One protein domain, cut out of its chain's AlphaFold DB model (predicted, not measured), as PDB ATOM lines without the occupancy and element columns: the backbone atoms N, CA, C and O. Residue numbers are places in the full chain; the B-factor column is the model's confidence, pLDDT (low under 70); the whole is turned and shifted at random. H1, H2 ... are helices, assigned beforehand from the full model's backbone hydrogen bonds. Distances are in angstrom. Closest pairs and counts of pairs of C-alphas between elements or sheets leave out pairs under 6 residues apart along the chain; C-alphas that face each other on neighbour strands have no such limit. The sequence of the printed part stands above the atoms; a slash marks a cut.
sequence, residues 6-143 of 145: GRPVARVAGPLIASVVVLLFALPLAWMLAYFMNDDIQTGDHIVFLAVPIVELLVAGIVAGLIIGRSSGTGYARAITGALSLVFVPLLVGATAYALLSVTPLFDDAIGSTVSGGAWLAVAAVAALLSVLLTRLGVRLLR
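This is residues 6 to 143 of the 145 residues of an uncharacterized protein of Mumia sp. Z350 (UniProt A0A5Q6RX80). Two helical hairpins, H1 with H2 and H4 with H5, spread as a V, with short H3 packed between H2 and H5 where the arms meet. The printed part has 138 residues with five named helices, H1 to H5, and no named strand: all helix. It is elongated, 55 by 34 by 22 A, and only just loose, close to compact, with a radius of gyration of the C-alphas of 17.3 A.

H1, residues 6 to 36, runs 44.2 A from C-alpha 6 at (-40.630, -11.504, 48.083). H2 is residues 43 to 69, 38.8 A; H3 76 to 87; H4 89 to 101. H5, residues 114 to 142, 42.1 A, ends at (-46.917, -17.417, 38.205).

H1, the hub, touches H2 at a shallow tilt of 24 degrees, opposite ways; the closest C-alphas, Ala 30 and Phe 49, are 5.1 A apart. H3 touches H5, closest C-alphas Gly 82 and Gly 138, 3.9 A. Every O i to N i+4 pair is within hydrogen-bond range in H3 and H4, with 24 of 27 in H1, 22 of 23 in H2 and 23 of 25 in H5.

The printed part has no cut. The H4 to H5 link is long. Residues 105 to 116, among others, have pLDDT under 70.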
ATOM      1  N   GLY A   6     -41.629 -11.951  49.064       58.84
ATOM      2  CA  GLY A   6     -40.630 -11.504  48.083       58.84
ATOM      3  C   GLY A   6     -40.539 -12.382  46.828       58.84
ATOM      4  O   GLY A   6     -40.368 -11.874  45.720       58.84
ATOM      5  N   ARG A   7     -40.716 -13.702  46.968       64.12
ATOM      6  CA  ARG A   7     -40.686 -14.655  45.840       64.12
ATOM      7  C   ARG A   7     -41.810 -14.428  44.812       64.12
ATOM      8  O   ARG A   7     -41.504 -14.406  43.620       64.12
ATOM      9  N   PRO A   8     -43.081 -14.239  45.215       68.94
ATOM     10  CA  PRO A   8     -44.168 -13.915  44.294       68.94
ATOM     11  C   PRO A   8     -43.948 -12.595  43.553       68.94
ATOM     12  O   PRO A   8     -44.201 -12.525  42.353       68.94
ATOM     13  N   VAL A   9     -43.459 -11.564  44.250       75.38
ATOM     14  CA  VAL A   9     -43.201 -10.249  43.645       75.38
ATOM     15  C   VAL A   9     -42.078 -10.347  42.616       75.38
ATOM     16  O   VAL A   9     -42.252  -9.879  41.496       75.38
ATOM     17  N   ALA A  10     -40.978 -11.034  42.932       74.94
ATOM     18  CA  ALA A  10     -39.867 -11.226  41.999       74.94
ATOM     19  C   ALA A  10     -40.275 -11.989  40.723       74.94
ATOM     20  O   ALA A  10     -39.821 -11.647  39.632       74.94
ATOM     21  N   ARG A  11     -41.177 -12.980  40.832       80.50
ATOM     22  CA  ARG A  11     -41.702 -13.740  39.678       80.50
ATOM     23  C   ARG A  11     -42.533 -12.888  38.714       80.50
ATOM     24  O   ARG A  11     -42.609 -13.230  37.541       80.50
ATOM     25  N   VAL A  12     -43.144 -11.806  39.197       82.69
ATOM     26  CA  VAL A  12     -43.956 -10.882  38.385       82.69
ATOM     27  C   VAL A  12     -43.125  -9.694  37.899       82.69
ATOM     28  O   VAL A  12     -43.194  -9.328  36.729       82.69
ATOM     29  N   ALA A  13     -42.315  -9.109  38.782       86.31
ATOM     30  CA  ALA A  13     -41.502  -7.937  38.478       86.31
ATOM     31  C   ALA A  13     -40.396  -8.246  37.460       86.31
ATOM     32  O   ALA A  13     -40.148  -7.428  36.583       86.31
ATOM     33  N   GLY A  14     -39.772  -9.427  37.535       86.31
ATOM     34  CA  GLY A  14     -38.693  -9.822  36.625       86.31
ATOM     35  C   GLY A  14     -39.090  -9.755  35.143       86.31
ATOM     36  O   GLY A  14     -38.461  -9.003  34.401       86.31
ATOM     37  N   PRO A  15     -40.146 -10.474  34.708       88.38
ATOM     38  CA  PRO A  15     -40.633 -10.403  33.330       88.38
ATOM     39  C   PRO A  15     -41.010  -8.982  32.890       88.38
ATOM     40  O   PRO A  15     -40.618  -8.562  31.807       88.38
ATOM     41  N   LEU A  16     -41.704  -8.214  33.740       89.00
ATOM     42  CA  LEU A  16     -42.099  -6.838  33.413       89.00
ATOM     43  C   LEU A  16     -40.887  -5.921  33.211       89.00
ATOM     44  O   LEU A  16     -40.815  -5.207  32.212       89.00
ATOM     45  N   ILE A  17     -39.906  -5.970  34.114       90.62
ATOM     46  CA  ILE A  17     -38.670  -5.189  33.989       90.62
ATOM     47  C   ILE A  17     -37.927  -5.589  32.715       90.62
ATOM     48  O   ILE A  17     -37.550  -4.715  31.940       90.62
ATOM     49  N   ALA A  18     -37.769  -6.893  32.462       87.44
ATOM     50  CA  ALA A  18     -37.114  -7.382  31.254       87.44
ATOM     51  C   ALA A  18     -37.800  -6.854  29.987       87.44
ATOM     52  O   ALA A  18     -37.118  -6.379  29.090       87.44
ATOM     53  N   SER A  19     -39.136  -6.854  29.935       88.81
ATOM     54  CA  SER A  19     -39.866  -6.309  28.786       88.81
ATOM     55  C   SER A  19     -39.712  -4.803  28.604       88.81
ATOM     56  O   SER A  19     -39.554  -4.352  27.476       88.81
ATOM     57  N   VAL A  20     -39.709  -4.016  29.686       90.62
ATOM     58  CA  VAL A  20     -39.467  -2.566  29.595       90.62
ATOM     59  C   VAL A  20     -38.055  -2.301  29.082       90.62
ATOM     60  O   VAL A  20     -37.879  -1.483  28.188       90.62
ATOM     61  N   VAL A  21     -37.062  -3.024  29.606       89.94
ATOM     62  CA  VAL A  21     -35.672  -2.919  29.152       89.94
ATOM     63  C   VAL A  21     -35.565  -3.288  27.675       89.94
ATOM     64  O   VAL A  21     -35.027  -2.499  26.911       89.94
ATOM     65  N   VAL A  22     -36.124  -4.427  27.256       88.00
ATOM     66  CA  VAL A  22     -36.157  -4.841  25.843       88.00
ATOM     67  C   VAL A  22     -36.767  -3.742  24.981       88.00
ATOM     68  O   VAL A  22     -36.128  -3.301  24.040       88.00
ATOM     69  N   LEU A  23     -37.938  -3.209  25.339       87.50
ATOM     70  CA  LEU A  23     -38.597  -2.155  24.561       87.50
ATOM     71  C   LEU A  23     -37.792  -0.853  24.470       87.50
ATOM     72  O   LEU A  23     -37.823  -0.205  23.425       87.50
ATOM     73  N   LEU A  24     -37.056  -0.482  25.525       87.12
ATOM     74  CA  LEU A  24     -36.180   0.695  25.520       87.12
ATOM     75  C   LEU A  24     -35.028   0.576  24.515       87.12
ATOM     76  O   LEU A  24     -34.513   1.603  24.089       87.12
ATOM     77  N   PHE A  25     -34.635  -0.639  24.125       82.69
ATOM     78  CA  PHE A  25     -33.612  -0.868  23.101       82.69
ATOM     79  C   PHE A  25     -34.220  -1.221  21.738       82.69
ATOM     80  O   PHE A  25     -33.778  -0.691  20.720       82.69
ATOM     81  N   ALA A  26     -35.264  -2.052  21.723       81.06
ATOM     82  CA  ALA A  26     -35.941  -2.531  20.524       81.06
ATOM     83  C   ALA A  26     -36.532  -1.385  19.706       81.06
ATOM     84  O   ALA A  26     -36.328  -1.322  18.499       81.06
ATOM     85  N   LEU A  27     -37.260  -0.465  20.357       77.69
ATOM     86  CA  LEU A  27     -37.948   0.620  19.658       77.69
ATOM     87  C   LEU A  27     -36.959   1.606  19.020       77.69
ATOM     88  O   LEU A  27     -37.117   1.873  17.830       77.69
ATOM     89  N   PRO A  28     -35.915   2.104  19.718       76.75
ATOM     90  CA  PRO A  28     -34.901   2.935  19.075       76.75
ATOM     91  C   PRO A  28     -34.139   2.213  17.968       76.75
ATOM     92  O   PRO A  28     -33.887   2.819  16.935       76.75
ATOM     93  N   LEU A  29     -33.794   0.932  18.142       76.44
ATOM     94  CA  LEU A  29     -33.093   0.164  17.110       76.44
ATOM     95  C   LEU A  29     -33.968  -0.046  15.868       76.44
ATOM     96  O   LEU A  29     -33.505   0.150  14.748       76.44
ATOM     97  N   ALA A  30     -35.236  -0.404  16.060       72.69
ATOM     98  CA  ALA A  30     -36.191  -0.574  14.974       72.69
ATOM     99  C   ALA A  30     -36.461   0.754  14.253       72.69
ATOM    100  O   ALA A  30     -36.523   0.785  13.026       72.69
ATOM    101  N   TRP A  31     -36.548   1.859  15.002       70.62
ATOM    102  CA  TRP A  31     -36.644   3.206  14.439       70.62
ATOM    103  C   TRP A  31     -35.391   3.568  13.635       70.62
ATOM    104  O   TRP A  31     -35.491   4.039  12.510       70.62
ATOM    105  N   MET A  32     -34.208   3.286  14.185       72.81
ATOM    106  CA  MET A  32     -32.917   3.537  13.554       72.81
ATOM    107  C   MET A  32     -32.772   2.770  12.234       72.81
ATOM    108  O   MET A  32     -32.341   3.345  11.239       72.81
ATOM    109  N   LEU A  33     -33.162   1.494  12.208       67.38
ATOM    110  CA  LEU A  33     -33.149   0.678  10.995       67.38
ATOM    111  C   LEU A  33     -34.140   1.197   9.948       67.38
ATOM    112  O   LEU A  33     -33.775   1.272   8.784       67.38
ATOM    113  N   ALA A  34     -35.353   1.585  10.351       67.31
ATOM    114  CA  ALA A  34     -36.351   2.127   9.430       67.31
ATOM    115  C   ALA A  34     -35.937   3.489   8.843       67.31
ATOM    116  O   ALA A  34     -36.143   3.728   7.660       67.31
ATOM    117  N   TYR A  35     -35.337   4.371   9.651       64.44
ATOM    118  CA  TYR A  35     -35.032   5.749   9.253       64.44
ATOM    119  C   TYR A  35     -33.672   5.907   8.557       64.44
ATOM    120  O   TYR A  35     -33.539   6.738   7.669       64.44
ATOM    121  N   PHE A  36     -32.643   5.132   8.931       64.88
ATOM    122  CA  PHE A  36     -31.332   5.225   8.265       64.88
ATOM    123  C   PHE A  36     -31.220   4.391   6.993       64.88
ATOM    124  O   PHE A  36     -30.298   4.619   6.213       64.88
ATOM    125  N   MET A  37     -32.102   3.411   6.794       61.12
ATOM    126  CA  MET A  37     -32.042   2.531   5.625       61.12
ATOM    127  C   MET A  37     -33.052   2.915   4.543       61.12
ATOM    128  O   MET A  37     -33.065   2.250   3.509       61.12
ATOM    129  N   ASN A  38     -33.896   3.934   4.763       59.44
ATOM    130  CA  ASN A  38     -34.954   4.265   3.820       59.44
ATOM    131  C   ASN A  38     -35.106   5.774   3.581       59.44
ATOM    132  O   ASN A  38     -35.347   6.537   4.515       59.44
ATOM    133  N   ASP A  39     -34.989   6.179   2.314       64.56
ATOM    134  CA  ASP A  39     -35.180   7.566   1.869       64.56
ATOM    135  C   ASP A  39     -36.677   7.947   1.800       64.56
ATOM    136  O   ASP A  39     -37.010   9.127   1.890       64.56
ATOM    137  N   ASP A  40     -37.577   6.954   1.716       66.25
ATOM    138  CA  ASP A  40     -39.040   7.109   1.720       66.25
ATOM    139  C   ASP A  40     -39.689   6.067   2.648       66.25
ATOM    140  O   ASP A  40     -39.599   4.867   2.397       66.25
ATOM    141  N   ILE A  41     -40.395   6.501   3.700       61.34
ATOM    142  CA  ILE A  41     -41.037   5.594   4.670       61.34
ATOM    143  C   ILE A  41     -42.182   4.818   3.996       61.34
ATOM    144  O   ILE A  41     -43.192   5.399   3.590       61.34
ATOM    145  N   GLN A  42     -42.054   3.492   3.911       71.38
ATOM    146  CA  GLN A  42     -43.044   2.595   3.309       71.38
ATOM    147  C   GLN A  42     -43.817   1.800   4.370       71.38
ATOM    148  O   GLN A  42     -43.363   1.581   5.491       71.38
ATOM    149  N   THR A  43     -44.984   1.259   3.999       68.62
ATOM    150  CA  THR A  43     -45.786   0.390   4.885       68.62
ATOM    151  C   THR A  43     -45.002  -0.822   5.407       68.62
ATOM    152  O   THR A  43     -45.251  -1.280   6.522       68.62
ATOM    153  N   GLY A  44     -44.027  -1.317   4.636       66.62
ATOM    154  CA  GLY A  44     -43.114  -2.381   5.061       66.62
ATOM    155  C   GLY A  44     -42.279  -2.013   6.292       66.62
ATOM    156  O   GLY A  44     -42.080  -2.859   7.163       66.62
ATOM    157  N   ASP A  45     -41.892  -0.745   6.432       67.38
ATOM    158  CA  ASP A  45     -41.081  -0.276   7.560       67.38
ATOM    159  C   ASP A  45     -41.880  -0.276   8.857       67.38
ATOM    160  O   ASP A  45     -41.361  -0.644   9.908       67.38
ATOM    161  N   HIS A  46     -43.177   0.042   8.789       70.00
ATOM    162  CA  HIS A  46     -44.074  -0.058   9.941       70.00
ATOM    163  C   HIS A  46     -44.239  -1.505  10.421       70.00
ATOM    164  O   HIS A  46     -44.329  -1.750  11.627       70.00
ATOM    165  N   ILE A  47     -44.247  -2.472   9.496       73.56
ATOM    166  CA  ILE A  47     -44.317  -3.899   9.841       73.56
ATOM    167  C   ILE A  47     -43.039  -4.324  10.559       73.56
ATOM    168  O   ILE A  47     -43.125  -4.945  11.617       73.56
ATOM    169  N   VAL A  48     -41.863  -3.968  10.033       73.69
ATOM    170  CA  VAL A  48     -40.573  -4.281  10.675       73.69
ATOM    171  C   VAL A  48     -40.466  -3.597  12.037       73.69
ATOM    172  O   VAL A  48     -40.092  -4.241  13.020       73.69
ATOM    173  N   PHE A  49     -40.884  -2.331  12.119       76.06
ATOM    174  CA  PHE A  49     -40.892  -1.546  13.349       76.06
ATOM    175  C   PHE A  49     -41.702  -2.206  14.467       76.06
ATOM    176  O   PHE A  49     -41.279  -2.203  15.621       76.06
ATOM    177  N   LEU A  50     -42.846  -2.808  14.135       76.44
ATOM    178  CA  LEU A  50     -43.689  -3.502  15.105       76.44
ATOM    179  C   LEU A  50     -43.226  -4.948  15.361       76.44
ATOM    180  O   LEU A  50     -43.322  -5.443  16.485       76.44
ATOM    181  N   ALA A  51     -42.716  -5.631  14.335       82.69
ATOM    182  CA  ALA A  51     -42.321  -7.034  14.414       82.69
ATOM    183  C   ALA A  51     -41.100  -7.251  15.315       82.69
ATOM    184  O   ALA A  51     -41.089  -8.211  16.087       82.69
ATOM    185  N   VAL A  52     -40.099  -6.365  15.261       85.25
ATOM    186  CA  VAL A  52     -38.864  -6.498  16.055       85.25
ATOM    187  C   VAL A  52     -39.159  -6.516  17.566       85.25
ATOM    188  O   VAL A  52     -38.841  -7.522  18.206       85.25
ATOM    189  N   PRO A  53     -39.861  -5.520  18.148       85.12
ATOM    190  CA  PRO A  53     -40.258  -5.561  19.555       85.12
ATOM    191  C   PRO A  53     -41.068  -6.806  19.928       85.12
ATOM    192  O   PRO A  53     -40.861  -7.376  20.997       85.12
ATOM    193  N   ILE A  54     -41.981  -7.259  19.061       89.50
ATOM    194  CA  ILE A  54     -42.801  -8.453  19.320       89.50
ATOM    195  C   ILE A  54     -41.929  -9.706  19.431       89.50
ATOM    196  O   ILE A  54     -42.109 -10.497  20.360       89.50
ATOM    197  N   VAL A  55     -40.989  -9.895  18.504       90.75
ATOM    198  CA  VAL A  55     -40.084 -11.053  18.499       90.75
ATOM    199  C   VAL A  55     -39.164 -11.023  19.716       90.75
ATOM    200  O   VAL A  55     -39.011 -12.042  20.389       90.75
ATOM    201  N   GLU A  56     -38.592  -9.869  20.053       89.12
ATOM    202  CA  GLU A  56     -37.713  -9.752  21.218       89.12
ATOM    203  C   GLU A  56     -38.459 -10.012  22.533       89.12
ATOM    204  O   GLU A  56     -37.963 -10.747  23.391       89.12
ATOM    205  N   LEU A  57     -39.683  -9.492  22.676       91.25
ATOM    206  CA  LEU A  57     -40.540  -9.785  23.825       91.25
ATOM    207  C   LEU A  57     -40.926 -11.264  23.893       91.25
ATOM    208  O   LEU A  57     -40.929 -11.839  24.982       91.25
ATOM    209  N   LEU A  58     -41.208 -11.904  22.754       94.06
ATOM    210  CA  LEU A  58     -41.484 -13.338  22.691       94.06
ATOM    211  C   LEU A  58     -40.289 -14.144  23.219       94.06
ATOM    212  O   LEU A  58     -40.456 -14.997  24.093       94.06
ATOM    213  N   VAL A  59     -39.080 -13.841  22.738       93.75
ATOM    214  CA  VAL A  59     -37.843 -14.496  23.184       93.75
ATOM    215  C   VAL A  59     -37.607 -14.245  24.673       93.75
ATOM    216  O   VAL A  59     -37.396 -15.199  25.427       93.75
ATOM    217  N   ALA A  60     -37.712 -12.995  25.130       91.81
ATOM    218  CA  ALA A  60     -37.541 -12.632  26.535       91.81
ATOM    219  C   ALA A  60     -38.554 -13.350  27.443       91.81
ATOM    220  O   ALA A  60     -38.182 -13.870  28.496       91.81
ATOM    221  N   GLY A  61     -39.817 -13.440  27.021       92.06
ATOM    222  CA  GLY A  61     -40.871 -14.141  27.749       92.06
ATOM    223  C   GLY A  61     -40.644 -15.648  27.828       92.06
ATOM    224  O   GLY A  61     -40.809 -16.227  28.901       92.06
ATOM    225  N   ILE A  62     -40.201 -16.286  26.740       94.62
ATOM    226  CA  ILE A  62     -39.842 -17.713  26.742       94.62
ATOM    227  C   ILE A  62     -38.660 -17.960  27.682       94.62
ATOM    228  O   ILE A  62     -38.737 -18.846  28.533       94.62
ATOM    229  N   VAL A  63     -37.590 -17.166  27.582       93.00
ATOM    230  CA  VAL A  63     -36.401 -17.304  28.439       93.00
ATOM    231  C   VAL A  63     -36.761 -17.095  29.910       93.00
ATOM    232  O   VAL A  63     -36.419 -17.931  30.749       93.00
ATOM    233  N   ALA A  64     -37.512 -16.038  30.232       90.31
ATOM    234  CA  ALA A  64     -38.002 -15.793  31.586       90.31
ATOM    235  C   ALA A  64     -38.873 -16.955  32.088       90.31
ATOM    236  O   ALA A  64     -38.700 -17.425  33.214       90.31
ATOM    237  N   GLY A  65     -39.760 -17.473  31.238       90.00
ATOM    238  CA  GLY A  65     -40.597 -18.632  31.522       90.00
ATOM    239  C   GLY A  65     -39.800 -19.901  31.816       90.00
ATOM    240  O   GLY A  65     -40.095 -20.599  32.784       90.00
ATOM    241  N   LEU A  66     -38.754 -20.182  31.040       92.62
ATOM    242  CA  LEU A  66     -37.849 -21.310  31.271       92.62
ATOM    243  C   LEU A  66     -37.092 -21.168  32.597       92.62
ATOM    244  O   LEU A  66     -36.967 -22.144  33.335       92.62
ATOM    245  N   ILE A  67     -36.628 -19.961  32.933       89.31
ATOM    246  CA  ILE A  67     -35.954 -19.686  34.209       89.31
ATOM    247  C   ILE A  67     -36.922 -19.895  35.382       89.31
ATOM    248  O   ILE A  67     -36.585 -20.590  36.340       89.31
ATOM    249  N   ILE A  68     -38.140 -19.350  35.300       87.00
ATOM    250  CA  ILE A  68     -39.161 -19.495  36.348       87.00
ATOM    251  C   ILE A  68     -39.626 -20.955  36.473       87.00
ATOM    252  O   ILE A  68     -39.828 -21.448  37.585       87.00
ATOM    253  N   GLY A  69     -39.759 -21.663  35.350       85.75
ATOM    254  CA  GLY A  69     -40.205 -23.055  35.278       85.75
ATOM    255  C   GLY A  69     -39.284 -24.048  35.992       85.75
ATOM    256  O   GLY A  69     -39.752 -25.104  36.406       85.75
ATOM    257  N   ARG A  70     -38.012 -23.683  36.224       84.62
ATOM    258  CA  ARG A  70     -37.074 -24.458  37.058       84.62
ATOM    259  C   ARG A  70     -37.445 -24.467  38.544       84.62
ATOM    260  O   ARG A  70     -36.923 -25.288  39.292       84.62
ATOM    261  N   SER A  71     -38.310 -23.557  38.995       80.56
ATOM    262  CA  SER A  71     -38.745 -23.516  40.392       80.56
ATOM    263  C   SER A  71     -39.791 -24.591  40.695       80.56
ATOM    264  O   SER A  71     -40.689 -24.859  39.891       80.56
ATOM    265  N   SER A  72     -39.699 -25.193  41.883       66.69
ATOM    266  CA  SER A  72     -40.678 -26.178  42.342       66.69
ATOM    267  C   SER A  72     -42.094 -25.577  42.348       66.69
ATOM    268  O   SER A  72     -42.315 -24.456  42.810       66.69
ATOM    269  N   GLY A  73     -43.056 -26.316  41.786       75.12
ATOM    270  CA  GLY A  73     -44.489 -25.996  41.863       75.12
ATOM    271  C   GLY A  73     -45.088 -25.137  40.739       75.12
ATOM    272  O   GLY A  73     -46.296 -24.901  40.769       75.12
ATOM    273  N   THR A  74     -44.310 -24.679  39.743       79.75
ATOM    274  CA  THR A  74     -44.863 -23.860  38.633       79.75
ATOM    275  C   THR A  74     -45.023 -24.631  37.321       79.75
ATOM    276  O   THR A  74     -46.043 -24.473  36.662       79.75
ATOM    277  N   GLY A  75     -44.100 -25.536  36.977       86.56
ATOM    278  CA  GLY A  75     -44.126 -26.268  35.704       86.56
ATOM    279  C   GLY A  75     -43.840 -25.364  34.494       86.56
ATOM    280  O   GLY A  75     -44.231 -24.197  34.456       86.56
ATOM    281  N   TYR A  76     -43.143 -25.890  33.482       88.88
ATOM    282  CA  TYR A  76     -42.653 -25.079  32.357       88.88
ATOM    283  C   TYR A  76     -43.766 -24.431  31.530       88.88
ATOM    284  O   TYR A  76     -43.689 -23.239  31.254       88.88
ATOM    285  N   ALA A  77     -44.820 -25.175  31.185       90.38
ATOM    286  CA  ALA A  77     -45.922 -24.639  30.383       90.38
ATOM    287  C   ALA A  77     -46.601 -23.443  31.071       90.38
ATOM    288  O   ALA A  77     -46.800 -22.397  30.461       90.38
ATOM    289  N   ARG A  78     -46.884 -23.563  32.375       91.19
ATOM    290  CA  ARG A  78     -47.502 -22.486  33.161       91.19
ATOM    291  C   ARG A  78     -46.576 -21.279  33.283       91.19
ATOM    292  O   ARG A  78     -47.031 -20.147  33.146       91.19
ATOM    293  N   ALA A  79     -45.285 -21.525  33.516       90.88
ATOM    294  CA  ALA A  79     -44.281 -20.479  33.651       90.88
ATOM    295  C   ALA A  79     -44.072 -19.697  32.346       90.88
ATOM    296  O   ALA A  79     -44.041 -18.470  32.383       90.88
ATOM    297  N   ILE A  80     -43.987 -20.380  31.201       93.00
ATOM    298  CA  ILE A  80     -43.837 -19.754  29.880       93.00
ATOM    299  C   ILE A  80     -45.072 -18.932  29.529       93.00
ATOM    300  O   ILE A  80     -44.939 -17.748  29.237       93.00
ATOM    301  N   THR A  81     -46.274 -19.503  29.639       93.75
ATOM    302  CA  THR A  81     -47.513 -18.758  29.367       93.75
ATOM    303  C   THR A  81     -47.662 -17.559  30.303       93.75
ATOM    304  O   THR A  81     -48.057 -16.475  29.873       93.75
ATOM    305  N   GLY A  82     -47.308 -17.724  31.582       92.75
ATOM    306  CA  GLY A  82     -47.359 -16.650  32.565       92.75
ATOM    307  C   GLY A  82     -46.379 -15.519  32.262       92.75
ATOM    308  O   GLY A  82     -46.770 -14.353  32.268       92.75
ATOM    309  N   ALA A  83     -45.128 -15.857  31.948       93.12
ATOM    310  CA  ALA A  83     -44.098 -14.890  31.588       93.12
ATOM    311  C   ALA A  83     -44.441 -14.161  30.284       93.12
ATOM    312  O   ALA A  83     -44.394 -12.934  30.262       93.12
ATOM    313  N   LEU A  84     -44.870 -14.892  29.247       94.44
ATOM    314  CA  LEU A  84     -45.339 -14.317  27.983       94.44
ATOM    315  C   LEU A  84     -46.480 -13.326  28.205       94.44
ATOM    316  O   LEU A  84     -46.431 -12.208  27.708       94.44
ATOM    317  N   SER A  85     -47.468 -13.691  29.021       93.75
ATOM    318  CA  SER A  85     -48.574 -12.784  29.329       93.75
ATOM    319  C   SER A  85     -48.073 -11.463  29.922       93.75
ATOM    320  O   SER A  85     -48.569 -10.410  29.551       93.75
ATOM    321  N   LEU A  86     -47.065 -11.490  30.801       94.25
ATOM    322  CA  LEU A  86     -46.547 -10.273  31.431       94.25
ATOM    323  C   LEU A  86     -45.664  -9.428  30.507       94.25
ATOM    324  O   LEU A  86     -45.799  -8.209  30.520       94.25
ATOM    325  N   VAL A  87     -44.787 -10.035  29.704       93.94
ATOM    326  CA  VAL A  87     -43.841  -9.271  28.863       93.94
ATOM    327  C   VAL A  87     -44.529  -8.466  27.757       93.94
ATOM    328  O   VAL A  87     -43.995  -7.452  27.325       93.94
ATOM    329  N   PHE A  88     -45.727  -8.861  27.319       92.19
ATOM    330  CA  PHE A  88     -46.502  -8.100  26.332       92.19
ATOM    331  C   PHE A  88     -47.303  -6.936  26.938       92.19
ATOM    332  O   PHE A  88     -47.797  -6.088  26.196       92.19
ATOM    333  N   VAL A  89     -47.425  -6.850  28.270       94.00
ATOM    334  CA  VAL A  89     -48.203  -5.786  28.929       94.00
ATOM    335  C   VAL A  89     -47.659  -4.392  28.600       94.00
ATOM    336  O   VAL A  89     -48.461  -3.553  28.189       94.00
ATOM    337  N   PRO A  90     -46.345  -4.105  28.703       91.31
ATOM    338  CA  PRO A  90     -45.842  -2.769  28.386       91.31
ATOM    339  C   PRO A  90     -46.101  -2.343  26.938       91.31
ATOM    340  O   PRO A  90     -46.383  -1.170  26.697       91.31
ATOM    341  N   LEU A  91     -46.085  -3.285  25.986       89.81
ATOM    342  CA  LEU A  91     -46.408  -3.004  24.586       89.81
ATOM    343  C   LEU A  91     -47.868  -2.552  24.428       89.81
ATOM    344  O   LEU A  91     -48.139  -1.557  23.761       89.81
ATOM    345  N   LEU A  92     -48.809  -3.238  25.082       92.19
ATOM    346  CA  LEU A  92     -50.229  -2.872  25.049       92.19
ATOM    347  C   LEU A  92     -50.518  -1.557  25.789       92.19
ATOM    348  O   LEU A  92     -51.373  -0.782  25.355       92.19
ATOM    349  N   VAL A  93     -49.789  -1.268  26.869       90.75
ATOM    350  CA  VAL A  93     -49.858   0.031  27.557       90.75
ATOM    351  C   VAL A  93     -49.366   1.147  26.635       90.75
ATOM    352  O   VAL A  93     -50.044   2.165  26.502       90.75
ATOM    353  N   GLY A  94     -48.243   0.939  25.942       87.12
ATOM    354  CA  GLY A  94     -47.740   1.870  24.930       87.12
ATOM    355  C   GLY A  94     -48.743   2.093  23.795       87.12
ATOM    356  O   GLY A  94     -49.035   3.236  23.454       87.12
ATOM    357  N   ALA A  95     -49.346   1.020  23.276       86.31
ATOM    358  CA  ALA A  95     -50.390   1.100  22.252       86.31
ATOM    359  C   ALA A  95     -51.636   1.858  22.739       86.31
ATOM    360  O   ALA A  95     -52.213   2.639  21.988       86.31
ATOM    361  N   THR A  96     -52.026   1.675  24.005       89.00
ATOM    362  CA  THR A  96     -53.128   2.427  24.628       89.00
ATOM    363  C   THR A  96     -52.808   3.918  24.669       89.00
ATOM    364  O   THR A  96     -53.630   4.733  24.261       89.00
ATOM    365  N   ALA A  97     -51.611   4.279  25.140       86.69
ATOM    366  CA  ALA A  97     -51.178   5.668  25.212       86.69
ATOM    367  C   ALA A  97     -51.125   6.311  23.820       86.69
ATOM    368  O   ALA A  97     -51.670   7.394  23.635       86.69
ATOM    369  N   TYR A  98     -50.547   5.616  22.837       81.69
ATOM    370  CA  TYR A  98     -50.510   6.073  21.449       81.69
ATOM    371  C   TYR A  98     -51.919   6.302  20.894       81.69
ATOM    372  O   TYR A  98     -52.208   7.388  20.408       81.69
ATOM    373  N   ALA A  99     -52.825   5.333  21.051       81.56
ATOM    374  CA  ALA A  99     -54.197   5.457  20.574       81.56
ATOM    375  C   ALA A  99     -54.949   6.631  21.225       81.56
ATOM    376  O   ALA A  99     -55.698   7.319  20.544       81.56
ATOM    377  N   LEU A 100     -54.732   6.902  22.518       84.06
ATOM    378  CA  LEU A 100     -55.310   8.074  23.185       84.06
ATOM    379  C   LEU A 100     -54.733   9.390  22.650       84.06
ATOM    380  O   LEU A 100     -55.488  10.336  22.434       84.06
ATOM    381  N   LEU A 101     -53.423   9.440  22.389       77.75
ATOM    382  CA  LEU A 101     -52.791  10.592  21.742       77.75
ATOM    383  C   LEU A 101     -53.350  10.808  20.328       77.75
ATOM    384  O   LEU A 101     -53.597  11.948  19.950       77.75
ATOM    385  N   SER A 102     -53.659   9.736  19.592       74.69
ATOM    386  CA  SER A 102     -54.310   9.774  18.272       74.69
ATOM    387  C   SER A 102     -55.787  10.212  18.290       74.69
ATOM    388  O   SER A 102     -56.420  10.303  17.236       74.69
ATOM    389  N   VAL A 103     -56.365  10.485  19.461       74.25
ATOM    390  CA  VAL A 103     -57.692  11.118  19.600       74.25
ATOM    391  C   VAL A 103     -57.555  12.619  19.888       74.25
ATOM    392  O   VAL A 103     -58.506  13.374  19.690       74.25
ATOM    393  N   THR A 104     -56.380  13.074  20.327       70.06
ATOM    394  CA  THR A 104     -56.111  14.478  20.647       70.06
ATOM    395  C   THR A 104     -55.300  15.149  19.534       70.06
ATOM    396  O   THR A 104     -54.188  14.701  19.264       70.06
ATOM    397  N   PRO A 105     -55.779  16.246  18.922       62.19
ATOM    398  CA  PRO A 105     -55.098  16.933  17.816       62.19
ATOM    399  C   PRO A 105     -53.907  17.791  18.291       62.19
ATOM    400  O   PRO A 105     -53.767  18.953  17.936       62.19
ATOM    401  N   LEU A 106     -53.065  17.256  19.177       59.06
ATOM    402  CA  LEU A 106     -51.955  17.991  19.790       59.06
ATOM    403  C   LEU A 106     -50.646  17.893  18.992       59.06
ATOM    404  O   LEU A 106     -49.746  18.690  19.236       59.06
ATOM    405  N   PHE A 107     -50.532  16.928  18.070       53.66
ATOM    406  CA  PHE A 107     -49.259  16.582  17.420       53.66
ATOM    407  C   PHE A 107     -49.318  16.439  15.886       53.66
ATOM    408  O   PHE A 107     -48.256  16.383  15.273       53.66
ATOM    409  N   ASP A 108     -50.506  16.385  15.269       51.28
ATOM    410  CA  ASP A 108     -50.708  16.270  13.812       51.28
ATOM    411  C   ASP A 108     -52.170  16.626  13.464       51.28
ATOM    412  O   ASP A 108     -53.084  16.232  14.184       51.28
ATOM    413  N   ASP A 109     -52.408  17.335  12.364       54.72
ATOM    414  CA  ASP A 109     -53.752  17.711  11.897       54.72
ATOM    415  C   ASP A 109     -54.494  16.527  11.238       54.72
ATOM    416  O   ASP A 109     -55.724  16.530  11.133       54.72
ATOM    417  N   ALA A 110     -53.769  15.476  10.823       52.16
ATOM    418  CA  ALA A 110     -54.351  14.198  10.395       52.16
ATOM    419  C   ALA A 110     -54.940  13.401  11.578       52.16
ATOM    420  O   ALA A 110     -55.801  12.529  11.399       52.16
ATOM    421  N   ILE A 111     -54.501  13.717  12.799       52.91
ATOM    422  CA  ILE A 111     -55.015  13.183  14.056       52.91
ATOM    423  C   ILE A 111     -56.230  14.026  14.474       52.91
ATOM    424  O   ILE A 111     -56.108  15.209  14.766       52.91
ATOM    425  N   GLY A 112     -57.421  13.419  14.541       51.03
ATOM    426  CA  GLY A 112     -58.627  14.101  15.046       51.03
ATOM    427  C   GLY A 112     -59.830  14.167  14.099       51.03
ATOM    428  O   GLY A 112     -60.808  14.842  14.421       51.03
ATOM    429  N   SER A 113     -59.837  13.437  12.975       57.88
ATOM    430  CA  SER A 113     -61.088  13.246  12.224       57.88
ATOM    431  C   SER A 113     -62.103  12.488  13.100       57.88
ATOM    432  O   SER A 113     -61.773  11.498  13.757       57.88
ATOM    433  N   THR A 114     -63.358  12.932  13.159       55.44
ATOM    434  CA  THR A 114     -64.373  12.357  14.068       55.44
ATOM    435  C   THR A 114     -64.648  10.869  13.812       55.44
ATOM    436  O   THR A 114     -64.957  10.130  14.745       55.44
ATOM    437  N   VAL A 115     -64.456  10.405  12.572       58.47
ATOM    438  CA  VAL A 115     -64.546   8.987  12.185       58.47
ATOM    439  C   VAL A 115     -63.338   8.181  12.690       58.47
ATOM    440  O   VAL A 115     -63.507   7.040  13.117       58.47
ATOM    441  N   SER A 116     -62.133   8.767  12.730       65.38
ATOM    442  CA  SER A 116     -60.949   8.109  13.303       65.38
ATOM    443  C   SER A 116     -60.949   8.108  14.836       65.38
ATOM    444  O   SER A 116     -60.443   7.165  15.436       65.38
ATOM    445  N   GLY A 117     -61.553   9.107  15.489       71.88
ATOM    446  CA  GLY A 117     -61.579   9.211  16.955       71.88
ATOM    447  C   GLY A 117     -62.284   8.037  17.646       71.88
ATOM    448  O   GLY A 117     -61.754   7.468  18.598       71.88
ATOM    449  N   GLY A 118     -63.444   7.613  17.131       78.50
ATOM    450  CA  GLY A 118     -64.158   6.443  17.659       78.50
ATOM    451  C   GLY A 118     -63.364   5.140  17.507       78.50
ATOM    452  O   GLY A 118     -63.319   4.331  18.435       78.50
ATOM    453  N   ALA A 119     -62.683   4.963  16.372       80.88
ATOM    454  CA  ALA A 119     -61.826   3.805  16.128       80.88
ATOM    455  C   ALA A 119     -60.620   3.780  17.082       80.88
ATOM    456  O   ALA A 119     -60.353   2.752  17.699       80.88
ATOM    457  N   TRP A 120     -59.938   4.911  17.275       83.06
ATOM    458  CA  TRP A 120     -58.802   5.007  18.196       83.06
ATOM    459  C   TRP A 120     -59.204   4.830  19.664       83.06
ATOM    460  O   TRP A 120     -58.498   4.148  20.406       83.06
ATOM    461  N   LEU A 121     -60.372   5.332  20.084       86.50
ATOM    462  CA  LEU A 121     -60.919   5.045  21.416       86.50
ATOM    463  C   LEU A 121     -61.209   3.553  21.609       86.50
ATOM    464  O   LEU A 121     -60.899   3.001  22.665       86.50
ATOM    465  N   ALA A 122     -61.768   2.884  20.595       86.06
ATOM    466  CA  ALA A 122     -61.992   1.442  20.641       86.06
ATOM    467  C   ALA A 122     -60.664   0.671  20.738       86.06
ATOM    468  O   ALA A 122     -60.542  -0.232  21.565       86.06
ATOM    469  N   VAL A 123     -59.648   1.064  19.962       86.44
ATOM    470  CA  VAL A 123     -58.293   0.492  20.036       86.44
ATOM    471  C   VAL A 123     -57.695   0.683  21.431       86.44
ATOM    472  O   VAL A 123     -57.225  -0.289  22.023       86.44
ATOM    473  N   ALA A 124     -57.768   1.894  21.994       88.56
ATOM    474  CA  ALA A 124     -57.284   2.182  23.342       88.56
ATOM    475  C   ALA A 124     -57.996   1.322  24.398       88.56
ATOM    476  O   ALA A 124     -57.347   0.717  25.251       88.56
ATOM    477  N   ALA A 125     -59.326   1.211  24.321       90.50
ATOM    478  CA  ALA A 125     -60.116   0.409  25.250       90.50
ATOM    479  C   ALA A 125     -59.758  -1.084  25.176       90.50
ATOM    480  O   ALA A 125     -59.576  -1.729  26.211       90.50
ATOM    481  N   VAL A 126     -59.611  -1.634  23.966       94.38
ATOM    482  CA  VAL A 126     -59.221  -3.036  23.758       94.38
ATOM    483  C   VAL A 126     -57.800  -3.285  24.262       94.38
ATOM    484  O   VAL A 126     -57.580  -4.251  24.992       94.38
ATOM    485  N   ALA A 127     -56.844  -2.410  23.948       91.62
ATOM    486  CA  ALA A 127     -55.461  -2.545  24.401       91.62
ATOM    487  C   ALA A 127     -55.346  -2.463  25.934       91.62
ATOM    488  O   ALA A 127     -54.669  -3.292  26.554       91.62
ATOM    489  N   ALA A 128     -56.073  -1.539  26.571       92.56
ATOM    490  CA  ALA A 128     -56.137  -1.428  28.025       92.56
ATOM    491  C   ALA A 128     -56.752  -2.684  28.661       92.56
ATOM    492  O   ALA A 128     -56.202  -3.241  29.615       92.56
ATOM    493  N   LEU A 129     -57.863  -3.181  28.103       95.81
ATOM    494  CA  LEU A 129     -58.516  -4.400  28.575       95.81
ATOM    495  C   LEU A 129     -57.581  -5.610  28.467       95.81
ATOM    496  O   LEU A 129     -57.418  -6.351  29.439       95.81
ATOM    497  N   LEU A 130     -56.926  -5.792  27.319       94.69
ATOM    498  CA  LEU A 130     -55.962  -6.870  27.109       94.69
ATOM    499  C   LEU A 130     -54.775  -6.759  28.070       94.69
ATOM    500  O   LEU A 130     -54.377  -7.772  28.641       94.69
ATOM    501  N   SER A 131     -54.273  -5.549  28.337       93.38
ATOM    502  CA  SER A 131     -53.208  -5.316  29.325       93.38
ATOM    503  C   SER A 131     -53.608  -5.832  30.707       93.38
ATOM    504  O   SER A 131     -52.842  -6.540  31.368       93.38
ATOM    505  N   VAL A 132     -54.835  -5.530  31.143       95.62
ATOM    506  CA  VAL A 132     -55.373  -5.992  32.429       95.62
ATOM    507  C   VAL A 132     -55.550  -7.509  32.440       95.62
ATOM    508  O   VAL A 132     -55.159  -8.164  33.410       95.62
ATOM    509  N   LEU A 133     -56.123  -8.084  31.381       96.19
ATOM    510  CA  LEU A 133     -56.359  -9.524  31.277       96.19
ATOM    511  C   LEU A 133     -55.048 -10.311  31.278       96.19
ATOM    512  O   LEU A 133     -54.923 -11.264  32.046       96.19
ATOM    513  N   LEU A 134     -54.058  -9.878  30.499       94.69
ATOM    514  CA  LEU A 134     -52.731 -10.486  30.456       94.69
ATOM    515  C   LEU A 134     -51.983 -10.327  31.778       94.69
ATOM    516  O   LEU A 134     -51.393 -11.292  32.261       94.69
ATOM    517  N   THR A 135     -52.079  -9.164  32.429       94.12
ATOM    518  CA  THR A 135     -51.519  -8.973  33.773       94.12
ATOM    519  C   THR A 135     -52.136  -9.965  34.755       94.12
ATOM    520  O   THR A 135     -51.423 -10.667  35.473       94.12
ATOM    521  N   ARG A 136     -53.471 -10.076  34.781       94.19
ATOM    522  CA  ARG A 136     -54.160 -11.009  35.682       94.19
ATOM    523  C   ARG A 136     -53.836 -12.462  35.360       94.19
ATOM    524  O   ARG A 136     -53.626 -13.236  36.292       94.19
ATOM    525  N   LEU A 137     -53.791 -12.830  34.083       93.06
ATOM    526  CA  LEU A 137     -53.427 -14.169  33.629       93.06
ATOM    527  C   LEU A 137     -51.999 -14.513  34.059       93.06
ATOM    528  O   LEU A 137     -51.797 -15.509  34.749       93.06
ATOM    529  N   GLY A 138     -51.033 -13.653  33.742       90.62
ATOM    530  CA  GLY A 138     -49.632 -13.826  34.103       90.62
ATOM    531  C   GLY A 138     -49.434 -13.967  35.608       90.62
ATOM    532  O   GLY A 138     -48.848 -14.942  36.075       90.62
ATOM    533  N   VAL A 139     -50.021 -13.061  36.394       91.19
ATOM    534  CA  VAL A 139     -49.962 -13.128  37.862       91.19
ATOM    535  C   VAL A 139     -50.577 -14.424  38.395       91.19
ATOM    536  O   VAL A 139     -49.994 -15.045  39.282       91.19
ATOM    537  N   ARG A 140     -51.731 -14.858  37.872       90.62
ATOM    538  CA  ARG A 140     -52.380 -16.111  38.301       90.62
ATOM    539  C   ARG A 140     -51.533 -17.338  37.979       90.62
ATOM    540  O   ARG A 140     -51.421 -18.216  38.822       90.62
ATOM    541  N   LEU A 141     -50.930 -17.391  36.794       89.56
ATOM    542  CA  LEU A 141     -50.112 -18.524  36.356       89.56
ATOM    543  C   LEU A 141     -48.787 -18.629  37.128       89.56
ATOM    544  O   LEU A 141     -48.297 -19.736  37.371       89.56
ATOM    545  N   LEU A 142     -48.215 -17.488  37.526       88.69
ATOM    546  CA  LEU A 142     -46.917 -17.417  38.205       88.69
ATOM    547  C   LEU A 142     -47.003 -17.448  39.738       88.69
ATOM    548  O   LEU A 142     -45.996 -17.695  40.412       88.69
ATOM    549  N   ARG A 143     -48.190 -17.226  40.313       84.75
ATOM    550  CA  ARG A 143     -48.439 -17.504  41.731       84.75
ATOM    551  C   ARG A 143     -48.587 -19.015  41.923       84.75
ATOM    552  O   ARG A 143     -49.327 -19.679  41.207       84.75
TER     553      ARG A 143